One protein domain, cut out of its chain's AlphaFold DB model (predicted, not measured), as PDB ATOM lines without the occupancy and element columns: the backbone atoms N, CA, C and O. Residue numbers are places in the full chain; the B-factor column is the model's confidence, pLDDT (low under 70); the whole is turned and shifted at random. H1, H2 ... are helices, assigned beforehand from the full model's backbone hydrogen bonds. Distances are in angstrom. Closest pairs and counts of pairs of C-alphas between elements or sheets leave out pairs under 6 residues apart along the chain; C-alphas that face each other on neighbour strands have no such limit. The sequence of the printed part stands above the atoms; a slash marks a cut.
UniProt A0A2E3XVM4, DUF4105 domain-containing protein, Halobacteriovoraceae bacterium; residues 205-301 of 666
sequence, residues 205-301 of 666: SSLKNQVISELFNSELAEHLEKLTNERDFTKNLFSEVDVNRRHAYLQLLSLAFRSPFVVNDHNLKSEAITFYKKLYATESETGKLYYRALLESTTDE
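This is residues 205 to 301 of the 666 residues of the protein "DUF4105 domain-containing protein" of Halobacteriovoraceae bacterium (UniProt A0A2E3XVM4). H4, H5 and H6 make an up-and-down bundle of three helices, each running against the one before, with H5 in the middle and H1 beside it on the side away from H6. H3 packs steeply on H4, and the short H2 packs on H4 and H5. The printed part has 97 residues with six named helices, H1 to H6 in order, and no named strand; the class is all helix. It is compact, with a radius of gyration of the C-alphas of 12.3 A and spans of 34 by 27 by 19 A.

H1, residues 205 to 216, touches residues 275 to 279 of H5, residues 266 to 281, at a shallow tilt of 12 degrees, opposite ways; the closest C-alphas, of Lys 208 and Leu 279, are 6.1 A apart. H2, residues 220 to 224, touches residues 251 to 255 of H4, residues 242 to 257, the closest C-alphas being Leu 224 and Leu 255 at 7.2 A. H3, residues 230 to 237, touches residues 244 to 249 of H4 at a steep tilt of 61 degrees, closest at C-alphas 237 and 245, 4.4 A. H4 and H5 form a helical hairpin at 24 degrees, closest at C-alphas 256 and 269, 4.4 A. H5 forms another with H6, residues 285 to 296, at 20 degrees, closest at C-alphas 280 and 288, 5.2 A. H1 and H6 are apart. In the six helices every O i to N i+4 pair is within hydrogen-bond range.

H1 begins at C-alpha 205 (35.602, -36.281, 99.337) and H6 ends at C-alpha 296 (58.413, -37.246, 106.359). H4 is 22.0 A long, H5 22.6 A, and H1 and H6 16.3 A each; H3 is 10.4 A and H2 6.2 A.

The C-alphas of Glu 240 and Asn 264 are farthest apart, 35.2 A. The printed part has no cut and no long link. Residues 258 to 264, 285 to 286 and 289 have pLDDT under 70.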
ATOM      1  N   SER A 205      36.432 -36.030  98.159       89.88
ATOM      2  CA  SER A 205      35.602 -36.281  99.337       89.88
ATOM      3  C   SER A 205      35.042 -37.702  99.387       89.88
ATOM      4  O   SER A 205      35.085 -38.339 100.442       89.88
ATOM      5  N   SER A 206      34.572 -38.247  98.263       91.88
ATOM      6  CA  SER A 206      34.097 -39.635  98.198       91.88
ATOM      7  C   SER A 206      35.230 -40.636  98.433       91.88
ATOM      8  O   SER A 206      35.069 -41.556  99.234       91.88
ATOM      9  N   LEU A 207      36.408 -40.425  97.828       92.50
ATOM     10  CA  LEU A 207      37.605 -41.224  98.121       92.50
ATOM     11  C   LEU A 207      37.996 -41.133  99.600       92.50
ATOM     12  O   LEU A 207      38.303 -42.141 100.231       92.50
ATOM     13  N   LYS A 208      37.968 -39.929 100.174       93.50
ATOM     14  CA  LYS A 208      38.285 -39.694 101.583       93.50
ATOM     15  C   LYS A 208      37.325 -40.454 102.502       93.50
ATOM     16  O   LYS A 208      37.783 -41.131 103.416       93.50
ATOM     17  N   ASN A 209      36.020 -40.427 102.221       93.31
ATOM     18  CA  ASN A 209      35.014 -41.205 102.954       93.31
ATOM     19  C   ASN A 209      35.247 -42.717 102.860       93.31
ATOM     20  O   ASN A 209      35.084 -43.419 103.859       93.31
ATOM     21  N   GLN A 210      35.656 -43.224 101.693       94.06
ATOM     22  CA  GLN A 210      36.023 -44.634 101.538       94.06
ATOM     23  C   GLN A 210      37.205 -44.992 102.443       94.06
ATOM     24  O   GLN A 210      37.123 -45.955 103.199       94.06
ATOM     25  N   VAL A 211      38.263 -44.173 102.452       95.88
ATOM     26  CA  VAL A 211      39.438 -44.396 103.310       95.88
ATOM     27  C   VAL A 211      39.086 -44.323 104.801       95.88
ATOM     28  O   VAL A 211      39.599 -45.121 105.580       95.88
ATOM     29  N   ILE A 212      38.206 -43.404 105.212       94.69
ATOM     30  CA  ILE A 212      37.709 -43.322 106.597       94.69
ATOM     31  C   ILE A 212      36.912 -44.576 106.960       94.69
ATOM     32  O   ILE A 212      37.127 -45.149 108.022       94.69
ATOM     33  N   SER A 213      36.028 -45.028 106.071       94.94
ATOM     34  CA  SER A 213      35.241 -46.243 106.297       94.94
ATOM     35  C   SER A 213      36.151 -47.466 106.427       94.94
ATOM     36  O   SER A 213      35.934 -48.306 107.291       94.94
ATOM     37  N   GLU A 214      37.199 -47.567 105.606       96.19
ATOM     38  CA  GLU A 214      38.223 -48.608 105.751       96.19
ATOM     39  C   GLU A 214      38.958 -48.505 107.099       96.19
ATOM     40  O   GLU A 214      39.175 -49.528 107.740       96.19
ATOM     41  N   LEU A 215      39.309 -47.291 107.542       95.25
ATOM     42  CA  LEU A 215      40.007 -47.029 108.807       95.25
ATOM     43  C   LEU A 215      39.180 -47.450 110.028       95.25
ATOM     44  O   LEU A 215      39.701 -48.118 110.914       95.25
ATOM     45  N   PHE A 216      37.898 -47.084 110.081       94.62
ATOM     46  CA  PHE A 216      37.028 -47.417 111.219       94.62
ATOM     47  C   PHE A 216      36.519 -48.866 111.211       94.62
ATOM     48  O   PHE A 216      35.955 -49.317 112.201       94.62
ATOM     49  N   ASN A 217      36.776 -49.614 110.135       94.56
ATOM     50  CA  ASN A 217      36.575 -51.064 110.081       94.56
ATOM     51  C   ASN A 217      37.861 -51.864 110.375       94.56
ATOM     52  O   ASN A 217      37.852 -53.089 110.253       94.56
ATOM     53  N   SER A 218      38.967 -51.195 110.714       93.56
ATOM     54  CA  SER A 218      40.268 -51.823 110.951       93.56
ATOM     55  C   SER A 218      40.609 -51.922 112.443       93.56
ATOM     56  O   SER A 218      39.982 -51.277 113.283       93.56
ATOM     57  N   GLU A 219      41.631 -52.710 112.796       89.31
ATOM     58  CA  GLU A 219      42.116 -52.847 114.185       89.31
ATOM     59  C   GLU A 219      42.636 -51.514 114.764       89.31
ATOM     60  O   GLU A 219      42.672 -51.298 115.982       89.31
ATOM     61  N   LEU A 220      43.000 -50.572 113.889       90.50
ATOM     62  CA  LEU A 220      43.438 -49.236 114.273       90.50
ATOM     63  C   LEU A 220      42.295 -48.390 114.857       90.50
ATOM     64  O   LEU A 220      42.570 -47.465 115.629       90.50
ATOM     65  N   ALA A 221      41.035 -48.706 114.538       92.75
ATOM     66  CA  ALA A 221      39.860 -47.971 115.002       92.75
ATOM     67  C   ALA A 221      39.806 -47.890 116.536       92.75
ATOM     68  O   ALA A 221      39.716 -46.794 117.088       92.75
ATOM     69  N   GLU A 222      39.994 -49.016 117.233       89.50
ATOM     70  CA  GLU A 222      39.970 -49.082 118.704       89.50
ATOM     71  C   GLU A 222      41.057 -48.212 119.360       89.50
ATOM     72  O   GLU A 222      40.910 -47.701 120.475       89.50
ATOM     73  N   HIS A 223      42.185 -48.033 118.671       89.56
ATOM     74  CA  HIS A 223      43.285 -47.194 119.133       89.56
ATOM     75  C   HIS A 223      43.023 -45.717 118.853       89.56
ATOM     76  O   HIS A 223      43.303 -44.871 119.708       89.56
ATOM     77  N   LEU A 224      42.466 -45.409 117.681       89.69
ATOM     78  CA  LEU A 224      42.065 -44.060 117.307       89.69
ATOM     79  C   LEU A 224      40.949 -43.536 118.212       89.69
ATOM     80  O   LEU A 224      41.027 -42.383 118.629       89.69
ATOM     81  N   GLU A 225      40.007 -44.387 118.623       90.06
ATOM     82  CA  GLU A 225      38.922 -44.051 119.558       90.06
ATOM     83  C   GLU A 225      39.408 -43.537 120.922       90.06
ATOM     84  O   GLU A 225      38.720 -42.748 121.572       90.06
ATOM     85  N   LYS A 226      40.634 -43.889 121.338       85.75
ATOM     86  CA  LYS A 226      41.270 -43.345 122.557       85.75
ATOM     87  C   LYS A 226      41.722 -41.888 122.396       85.75
ATOM     88  O   LYS A 226      41.975 -41.202 123.391       85.75
ATOM     89  N   LEU A 227      41.886 -41.431 121.156       83.88
ATOM     90  CA  LEU A 227      42.251 -40.058 120.804       83.88
ATOM     91  C   LEU A 227      41.032 -39.248 120.357       83.88
ATOM     92  O   LEU A 227      40.934 -38.077 120.710       83.88
ATOM     93  N   THR A 228      40.132 -39.852 119.581       88.12
ATOM     94  CA  THR A 228      38.939 -39.211 119.021       88.12
ATOM     95  C   THR A 228      37.926 -40.245 118.551       88.12
ATOM     96  O   THR A 228      38.293 -41.293 118.041       88.12
ATOM     97  N   ASN A 229      36.637 -39.921 118.627       89.56
ATOM     98  CA  ASN A 229      35.600 -40.744 118.003       89.56
ATOM     99  C   ASN A 229      35.540 -40.524 116.476       89.56
ATOM    100  O   ASN A 229      36.028 -39.507 115.967       89.56
ATOM    101  N   GLU A 230      34.889 -41.452 115.764       92.31
ATOM    102  CA  GLU A 230      34.714 -41.419 114.301       92.31
ATOM    103  C   GLU A 230      34.106 -40.113 113.805       92.31
ATOM    104  O   GLU A 230      34.597 -39.502 112.852       92.31
ATOM    105  N   ARG A 231      33.050 -39.650 114.475       91.31
ATOM    106  CA  ARG A 231      32.320 -38.450 114.074       91.31
ATOM    107  C   ARG A 231      33.216 -37.215 114.122       91.31
ATOM    108  O   ARG A 231      33.188 -36.418 113.185       91.31
ATOM    109  N   ASP A 232      33.976 -37.036 115.198       88.56
ATOM    110  CA  ASP A 232      34.849 -35.877 115.381       88.56
ATOM    111  C   ASP A 232      36.093 -35.955 114.491       88.56
ATOM    112  O   ASP A 232      36.456 -34.946 113.887       88.56
ATOM    113  N   PHE A 233      36.672 -37.147 114.306       92.69
ATOM    114  CA  PHE A 233      37.766 -37.363 113.354       92.69
ATOM    115  C   PHE A 233      37.339 -36.996 111.930       92.69
ATOM    116  O   PHE A 233      37.975 -36.176 111.270       92.69
ATOM    117  N   THR A 234      36.205 -37.546 111.489       93.50
ATOM    118  CA  THR A 234      35.621 -37.293 110.168       93.50
ATOM    119  C   THR A 234      35.321 -35.810 109.995       93.50
ATOM    120  O   THR A 234      35.776 -35.182 109.043       93.50
ATOM    121  N   LYS A 235      34.629 -35.200 110.962       91.38
ATOM    122  CA  LYS A 235      34.320 -33.768 110.942       91.38
ATOM    123  C   LYS A 235      35.580 -32.904 110.834       91.38
ATOM    124  O   LYS A 235      35.572 -31.920 110.099       91.38
ATOM    125  N   ASN A 236      36.638 -33.242 111.567       90.12
ATOM    126  CA  ASN A 236      37.904 -32.521 111.517       90.12
ATOM    127  C   ASN A 236      38.577 -32.671 110.149       90.12
ATOM    128  O   ASN A 236      39.008 -31.680 109.565       90.12
ATOM    129  N   LEU A 237      38.599 -33.880 109.595       92.06
ATOM    130  CA  LEU A 237      39.225 -34.185 108.311       92.06
ATOM    131  C   LEU A 237      38.503 -33.552 107.098       92.06
ATOM    132  O   LEU A 237      39.147 -33.228 106.095       92.06
ATOM    133  N   PHE A 238      37.187 -33.342 107.197       90.69
ATOM    134  CA  PHE A 238      36.369 -32.600 106.222       90.69
ATOM    135  C   PHE A 238      36.240 -31.102 106.532       90.69
ATOM    136  O   PHE A 238      35.548 -30.376 105.825       90.69
ATOM    137  N   SER A 239      36.886 -30.610 107.589       86.06
ATOM    138  CA  SER A 239      36.815 -29.196 107.944       86.06
ATOM    139  C   SER A 239      37.521 -28.332 106.898       86.06
ATOM    140  O   SER A 239      38.678 -28.579 106.547       86.06
ATOM    141  N   GLU A 240      36.857 -27.256 106.472       78.56
ATOM    142  CA  GLU A 240      37.475 -26.174 105.689       78.56
ATOM    143  C   GLU A 240      38.547 -25.426 106.490       78.56
ATOM    144  O   GLU A 240      39.520 -24.949 105.925       78.56
ATOM    145  N   VAL A 241      38.414 -25.390 107.822       75.94
ATOM    146  CA  VAL A 241      39.437 -24.823 108.709       75.94
ATOM    147  C   VAL A 241      40.628 -25.777 108.781       75.94
ATOM    148  O   VAL A 241      40.518 -26.855 109.377       75.94
ATOM    149  N   ASP A 242      41.764 -25.355 108.228       75.62
ATOM    150  CA  ASP A 242      42.995 -26.150 108.107       75.62
ATOM    151  C   ASP A 242      43.479 -26.710 109.454       75.62
ATOM    152  O   ASP A 242      43.861 -27.871 109.557       75.62
ATOM    153  N   VAL A 243      43.368 -25.937 110.539       75.75
ATOM    154  CA  VAL A 243      43.775 -26.381 111.888       75.75
ATOM    155  C   VAL A 243      43.044 -27.653 112.332       75.75
ATOM    156  O   VAL A 243      43.670 -28.536 112.921       75.75
ATOM    157  N   ASN A 244      41.746 -27.771 112.041       83.69
ATOM    158  CA  ASN A 244      40.978 -28.967 112.389       83.69
ATOM    159  C   ASN A 244      41.419 -30.149 111.522       83.69
ATOM    160  O   ASN A 244      41.630 -31.245 112.033       83.69
ATOM    161  N   ARG A 245      41.633 -29.916 110.222       88.56
ATOM    162  CA  ARG A 245      42.105 -30.951 109.297       88.56
ATOM    163  C   ARG A 245      43.470 -31.488 109.721       88.56
ATOM    164  O   ARG A 245      43.635 -32.699 109.850       88.56
ATOM    165  N   ARG A 246      44.405 -30.597 110.072       87.62
ATOM    166  CA  ARG A 246      45.706 -30.947 110.663       87.62
ATOM    167  C   ARG A 246      45.585 -31.777 111.928       87.62
ATOM    168  O   ARG A 246      46.410 -32.663 112.135       87.62
ATOM    169  N   HIS A 247      44.573 -31.522 112.756       90.12
ATOM    170  CA  HIS A 247      44.345 -32.310 113.962       90.12
ATOM    171  C   HIS A 247      44.129 -33.792 113.648       90.12
ATOM    172  O   HIS A 247      44.791 -34.633 114.251       90.12
ATOM    173  N   ALA A 248      43.298 -34.109 112.651       93.25
ATOM    174  CA  ALA A 248      43.046 -35.490 112.231       93.25
ATOM    175  C   ALA A 248      44.330 -36.195 111.747       93.25
ATOM    176  O   ALA A 248      44.642 -37.310 112.171       93.25
ATOM    177  N   TYR A 249      45.142 -35.522 110.926       93.94
ATOM    178  CA  TYR A 249      46.430 -36.069 110.480       93.94
ATOM    179  C   TYR A 249      47.412 -36.282 111.641       93.94
ATOM    180  O   TYR A 249      48.070 -37.321 111.718       93.94
ATOM    181  N   LEU A 250      47.489 -35.333 112.576       91.81
ATOM    182  CA  LEU A 250      48.346 -35.447 113.755       91.81
ATOM    183  C   LEU A 250      47.888 -36.554 114.712       91.81
ATOM    184  O   LEU A 250      48.738 -37.188 115.333       91.81
ATOM    185  N   GLN A 251      46.588 -36.844 114.806       91.88
ATOM    186  CA  GLN A 251      46.074 -37.990 115.564       91.88
ATOM    187  C   GLN A 251      46.576 -39.319 114.981       91.88
ATOM    188  O   GLN A 251      47.080 -40.153 115.730       91.88
ATOM    189  N   LEU A 252      46.552 -39.488 113.654       92.69
ATOM    190  CA  LEU A 252      47.109 -40.684 113.003       92.69
ATOM    191  C   LEU A 252      48.624 -40.810 113.187       92.69
ATOM    192  O   LEU A 252      49.124 -41.896 113.480       92.69
ATOM    193  N   LEU A 253      49.367 -39.707 113.071       91.00
ATOM    194  CA  LEU A 253      50.808 -39.712 113.349       91.00
ATOM    195  C   LEU A 253      51.100 -40.046 114.813       91.00
ATOM    196  O   LEU A 253      52.044 -40.775 115.106       91.00
ATOM    197  N   SER A 254      50.261 -39.576 115.734       88.81
ATOM    198  CA  SER A 254      50.384 -39.913 117.153       88.81
ATOM    199  C   SER A 254      50.240 -41.414 117.385       88.81
ATOM    200  O   SER A 254      50.996 -41.970 118.178       88.81
ATOM    201  N   LEU A 255      49.348 -42.092 116.656       88.00
ATOM    202  CA  LEU A 255      49.252 -43.555 116.688       88.00
ATOM    203  C   LEU A 255      50.509 -44.232 116.136       88.00
ATOM    204  O   LEU A 255      50.999 -45.174 116.749       88.00
ATOM    205  N   ALA A 256      51.062 -43.724 115.033       86.56
ATOM    206  CA  ALA A 256      52.235 -44.308 114.384       86.56
ATOM    207  C   ALA A 256      53.555 -44.118 115.161       86.56
ATOM    208  O   ALA A 256      54.449 -44.959 115.053       86.56
ATOM    209  N   PHE A 257      53.711 -43.021 115.907       83.19
ATOM    210  CA  PHE A 257      55.013 -42.620 116.462       83.19
ATOM    211  C   PHE A 257      55.029 -42.430 117.986       83.19
ATOM    212  O   PHE A 257      56.095 -42.433 118.590       83.19
ATOM    213  N   ARG A 258      53.886 -42.251 118.662       69.06
ATOM    214  CA  ARG A 258      53.915 -41.877 120.092       69.06
ATOM    215  C   ARG A 258      52.833 -42.474 120.976       69.06
ATOM    216  O   ARG A 258      52.738 -42.129 122.154       69.06
ATOM    217  N   SER A 259      52.001 -43.354 120.447       59.88
ATOM    218  CA  SER A 259      50.951 -43.960 121.247       59.88
ATOM    219  C   SER A 259      51.578 -44.957 122.224       59.88
ATOM    220  O   SER A 259      52.124 -45.954 121.753       59.88
ATOM    221  N   PRO A 260      51.467 -44.769 123.561       52.25
ATOM    222  CA  PRO A 260      51.919 -45.756 124.551       52.25
ATOM    223  C   PRO A 260      51.226 -47.120 124.380       52.25
ATOM    224  O   PRO A 260      51.670 -48.110 124.950       52.25
ATOM    225  N   PHE A 261      50.156 -47.176 123.580       52.03
ATOM    226  CA  PHE A 261      49.411 -48.381 123.232       52.03
ATOM    227  C   PHE A 261      49.983 -49.132 122.014       52.03
ATOM    228  O   PHE A 261      49.633 -50.285 121.820       52.03
ATOM    229  N   VAL A 262      50.844 -48.496 121.205       57.44
ATOM    230  CA  VAL A 262      51.363 -49.024 119.921       57.44
ATOM    231  C   VAL A 262      52.888 -49.202 119.938       57.44
ATOM    232  O   VAL A 262      53.450 -49.752 118.999       57.44
ATOM    233  N   VAL A 263      53.581 -48.797 121.015       54.75
ATOM    234  CA  VAL A 263      55.064 -48.741 121.097       54.75
ATOM    235  C   VAL A 263      55.768 -50.059 120.732       54.75
ATOM    236  O   VAL A 263      56.936 -50.027 120.366       54.75
ATOM    237  N   ASN A 264      55.071 -51.200 120.735       62.19
ATOM    238  CA  ASN A 264      55.636 -52.501 120.365       62.19
ATOM    239  C   ASN A 264      54.872 -53.246 119.253       62.19
ATOM    240  O   ASN A 264      55.184 -54.406 118.990       62.19
ATOM    241  N   ASP A 265      53.894 -52.612 118.599       73.62
ATOM    242  CA  ASP A 265      53.130 -53.227 117.510       73.62
ATOM    243  C   ASP A 265      53.514 -52.611 116.156       73.62
ATOM    244  O   ASP A 265      52.995 -51.582 115.709       73.62
ATOM    245  N   HIS A 266      54.474 -53.261 115.494       77.81
ATOM    246  CA  HIS A 266      54.946 -52.854 114.172       77.81
ATOM    247  C   HIS A 266      53.843 -52.877 113.103       77.81
ATOM    248  O   HIS A 266      53.919 -52.092 112.152       77.81
ATOM    249  N   ASN A 267      52.823 -53.731 113.251       82.88
ATOM    250  CA  ASN A 267      51.732 -53.830 112.287       82.88
ATOM    251  C   ASN A 267      50.833 -52.596 112.386       82.88
ATOM    252  O   ASN A 267      50.619 -51.932 111.371       82.88
ATOM    253  N   LEU A 268      50.437 -52.204 113.602       83.00
ATOM    254  CA  LEU A 268      49.617 -51.008 113.838       83.00
ATOM    255  C   LEU A 268      50.318 -49.716 113.391       83.00
ATOM    256  O   LEU A 268      49.691 -48.837 112.794       83.00
ATOM    257  N   LYS A 269      51.636 -49.599 113.605       87.50
ATOM    258  CA  LYS A 269      52.422 -48.463 113.085       87.50
ATOM    259  C   LYS A 269      52.377 -48.392 111.557       87.50
ATOM    260  O   LYS A 269      52.145 -47.322 110.989       87.50
ATOM    261  N   SER A 270      52.614 -49.522 110.891       89.12
ATOM    262  CA  SER A 270      52.582 -49.616 109.427       89.12
ATOM    263  C   SER A 270      51.192 -49.299 108.871       89.12
ATOM    264  O   SER A 270      51.053 -48.577 107.879       89.12
ATOM    265  N   GLU A 271      50.152 -49.779 109.547       92.62
ATOM    266  CA  GLU A 271      48.759 -49.537 109.200       92.62
ATOM    267  C   GLU A 271      48.383 -48.055 109.342       92.62
ATOM    268  O   GLU A 271      47.868 -47.465 108.390       92.62
ATOM    269  N   ALA A 272      48.742 -47.403 110.454       92.75
ATOM    270  CA  ALA A 272      48.516 -45.970 110.653       92.75
ATOM    271  C   ALA A 272      49.202 -45.118 109.574       92.75
ATOM    272  O   ALA A 272      48.590 -44.206 109.013       92.75
ATOM    273  N   ILE A 273      50.447 -45.449 109.212       92.75
ATOM    274  CA  ILE A 273      51.162 -44.787 108.108       92.75
ATOM    275  C   ILE A 273      50.471 -45.055 106.762       92.75
ATOM    276  O   ILE A 273      50.425 -44.172 105.903       92.75
ATOM    277  N   THR A 274      49.930 -46.255 106.557       95.00
ATOM    278  CA  THR A 274      49.202 -46.615 105.336       95.00
ATOM    279  C   THR A 274      47.917 -45.805 105.203       95.00
ATOM    280  O   THR A 274      47.692 -45.204 104.151       95.00
ATOM    281  N   PHE A 275      47.114 -45.704 106.263       95.94
ATOM    282  CA  PHE A 275      45.914 -44.867 106.266       95.94
ATOM    283  C   PHE A 275      46.242 -43.390 106.113       95.94
ATOM    284  O   PHE A 275      45.609 -42.713 105.308       95.94
ATOM    285  N   TYR A 276      47.288 -42.905 106.781       95.50
ATOM    286  CA  TYR A 276      47.786 -41.549 106.580       95.50
ATOM    287  C   TYR A 276      48.107 -41.284 105.099       95.50
ATOM    288  O   TYR A 276      47.704 -40.263 104.540       95.50
ATOM    289  N   LYS A 277      48.802 -42.225 104.439       94.19
ATOM    290  CA  LYS A 277      49.156 -42.134 103.015       94.19
ATOM    291  C   LYS A 277      47.947 -42.146 102.093       94.19
ATOM    292  O   LYS A 277      47.891 -41.343 101.162       94.19
ATOM    293  N   LYS A 278      46.988 -43.034 102.358       95.19
ATOM    294  CA  LYS A 278      45.716 -43.075 101.634       95.19
ATOM    295  C   LYS A 278      44.970 -41.751 101.795       95.19
ATOM    296  O   LYS A 278      44.576 -41.168 100.793       95.19
ATOM    297  N   LEU A 279      44.862 -41.233 103.020       94.00
ATOM    298  CA  LEU A 279      44.173 -39.980 103.315       94.00
ATOM    299  C   LEU A 279      44.804 -38.786 102.618       94.00
ATOM    300  O   LEU A 279      44.099 -38.106 101.873       94.00
ATOM    301  N   TYR A 280      46.114 -38.553 102.756       88.62
ATOM    302  CA  TYR A 280      46.688 -37.394 102.072       88.62
ATOM    303  C   TYR A 280      46.599 -37.544 100.548       88.62
ATOM    304  O   TYR A 280      46.506 -36.541  99.852       88.62
ATOM    305  N   ALA A 281      46.575 -38.764  99.990       88.69
ATOM    306  CA  ALA A 281      46.365 -38.961  98.553       88.69
ATOM    307  C   ALA A 281      44.979 -38.479  98.071       88.69
ATOM    308  O   ALA A 281      44.834 -38.164  96.885       88.69
ATOM    309  N   THR A 282      44.009 -38.363  98.985       90.19
ATOM    310  CA  THR A 282      42.682 -37.761  98.761       90.19
ATOM    311  C   THR A 282      42.642 -36.250  98.998       90.19
ATOM    312  O   THR A 282      41.595 -35.637  98.851       90.19
ATOM    313  N   GLU A 283      43.754 -35.608  99.353       84.50
ATOM    314  CA  GLU A 283      43.794 -34.150  99.482       84.50
ATOM    315  C   GLU A 283      44.001 -33.464  98.128       84.50
ATOM    316  O   GLU A 283      44.398 -34.071  97.125       84.50
ATOM    317  N   SER A 284      43.795 -32.146  98.118       73.75
ATOM    318  CA  SER A 284      44.289 -31.288  97.041       73.75
ATOM    319  C   SER A 284      45.810 -31.437  96.884       73.75
ATOM    320  O   SER A 284      46.502 -31.895  97.793       73.75
ATOM    321  N   GLU A 285      46.381 -31.026  95.747       66.81
ATOM    322  CA  GLU A 285      47.844 -31.090  95.565       66.81
ATOM    323  C   GLU A 285      48.603 -30.288  96.641       66.81
ATOM    324  O   GLU A 285      49.662 -30.719  97.090       66.81
ATOM    325  N   THR A 286      48.029 -29.181  97.125       60.16
ATOM    326  CA  THR A 286      48.561 -28.409  98.258       60.16
ATOM    327  C   THR A 286      48.523 -29.205  99.557       60.16
ATOM    328  O   THR A 286      49.548 -29.336 100.226       60.16
ATOM    329  N   GLY A 287      47.370 -29.793  99.888       70.94
ATOM    330  CA  GLY A 287      47.244 -30.634 101.076       70.94
ATOM    331  C   GLY A 287      48.202 -31.826 101.021       70.94
ATOM    332  O   GLY A 287      48.901 -32.090 101.991       70.94
ATOM    333  N   LYS A 288      48.342 -32.481  99.861       75.62
ATOM    334  CA  LYS A 288      49.315 -33.565  99.652       75.62
ATOM    335  C   LYS A 288      50.731 -33.145 100.000       75.62
ATOM    336  O   LYS A 288      51.406 -33.896 100.694       75.62
ATOM    337  N   LEU A 289      51.194 -31.995  99.507       63.88
ATOM    338  CA  LEU A 289      52.546 -31.508  99.795       63.88
ATOM    339  C   LEU A 289      52.730 -31.262 101.292       63.88
ATOM    340  O   LEU A 289      53.689 -31.762 101.876       63.88
ATOM    341  N   TYR A 290      51.774 -30.568 101.910       73.19
ATOM    342  CA  TYR A 290      51.820 -30.247 103.330       73.19
ATOM    343  C   TYR A 290      51.801 -31.504 104.216       73.19
ATOM    344  O   TYR A 290      52.719 -31.737 105.003       73.19
ATOM    345  N   TYR A 291      50.795 -32.367 104.059       82.62
ATOM    346  CA  TYR A 291      50.640 -33.563 104.888       82.62
ATOM    347  C   TYR A 291      51.723 -34.607 104.606       82.62
ATOM    348  O   TYR A 291      52.135 -35.333 105.507       82.62
ATOM    349  N   ARG A 292      52.270 -34.665 103.392       78.81
ATOM    350  CA  ARG A 292      53.460 -35.474 103.122       78.81
ATOM    351  C   ARG A 292      54.666 -34.976 103.918       78.81
ATOM    352  O   ARG A 292      55.305 -35.790 104.577       78.81
ATOM    353  N   ALA A 293      54.958 -33.674 103.869       70.38
ATOM    354  CA  ALA A 293      56.082 -33.090 104.599       70.38
ATOM    355  C   ALA A 293      55.945 -33.326 106.111       70.38
ATOM    356  O   ALA A 293      56.923 -33.660 106.781       70.38
ATOM    357  N   LEU A 294      54.716 -33.245 106.633       81.75
ATOM    358  CA  LEU A 294      54.411 -33.575 108.022       81.75
ATOM    359  C   LEU A 294      54.793 -35.029 108.363       81.75
ATOM    360  O   LEU A 294      55.494 -35.256 109.344       81.75
ATOM    361  N   LEU A 295      54.419 -36.013 107.535       84.88
ATOM    362  CA  LEU A 295      54.807 -37.417 107.740       84.88
ATOM    363  C   LEU A 295      56.325 -37.626 107.647       84.88
ATOM    364  O   LEU A 295      56.894 -38.295 108.502       84.88
ATOM    365  N   GLU A 296      56.973 -37.065 106.623       79.81
ATOM    366  CA  GLU A 296      58.413 -37.246 106.359       79.81
ATOM    367  C   GLU A 296      59.299 -36.654 107.466       79.81
ATOM    368  O   GLU A 296      60.396 -37.150 107.710       79.81
ATOM    369  N   SER A 297      58.815 -35.623 108.160       74.19
ATOM    370  CA  SER A 297      59.513 -34.972 109.276       74.19
ATOM    371  C   SER A 297      59.103 -35.497 110.656       74.19
ATOM    372  O   SER A 297      59.622 -35.026 111.670       74.19
ATOM    373  N   THR A 298      58.153 -36.434 110.741       80.00
ATOM    374  CA  THR A 298      57.694 -36.971 112.029       80.00
ATOM    375  C   THR A 298      58.648 -38.030 112.571       80.00
ATOM    376  O   THR A 298      59.003 -38.987 111.886       80.00
ATOM    377  N   THR A 299      59.000 -37.884 113.844       80.19
ATOM    378  CA  THR A 299      59.707 -38.875 114.655       80.19
ATOM    379  C   THR A 299      58.941 -39.087 115.962       80.19
ATOM    380  O   THR A 299      58.081 -38.284 116.327       80.19
ATOM    381  N   ASP A 300      59.256 -40.148 116.706       75.19
ATOM    382  CA  ASP A 300      58.614 -40.423 118.004       75.19
ATOM    383  C   ASP A 300      58.777 -39.248 118.990       75.19
ATOM    384  O   ASP A 300      57.894 -38.943 119.796       75.19
ATOM    385  N   GLU A 301      59.896 -38.529 118.888       79.25
ATOM    386  CA  GLU A 301      60.220 -37.396 119.749       79.25
ATOM    387  C   GLU A 301      59.637 -36.062 119.271       79.25
ATOM    388  O   GLU A 301      59.583 -35.115 120.058       79.25
TER     389      GLU A 301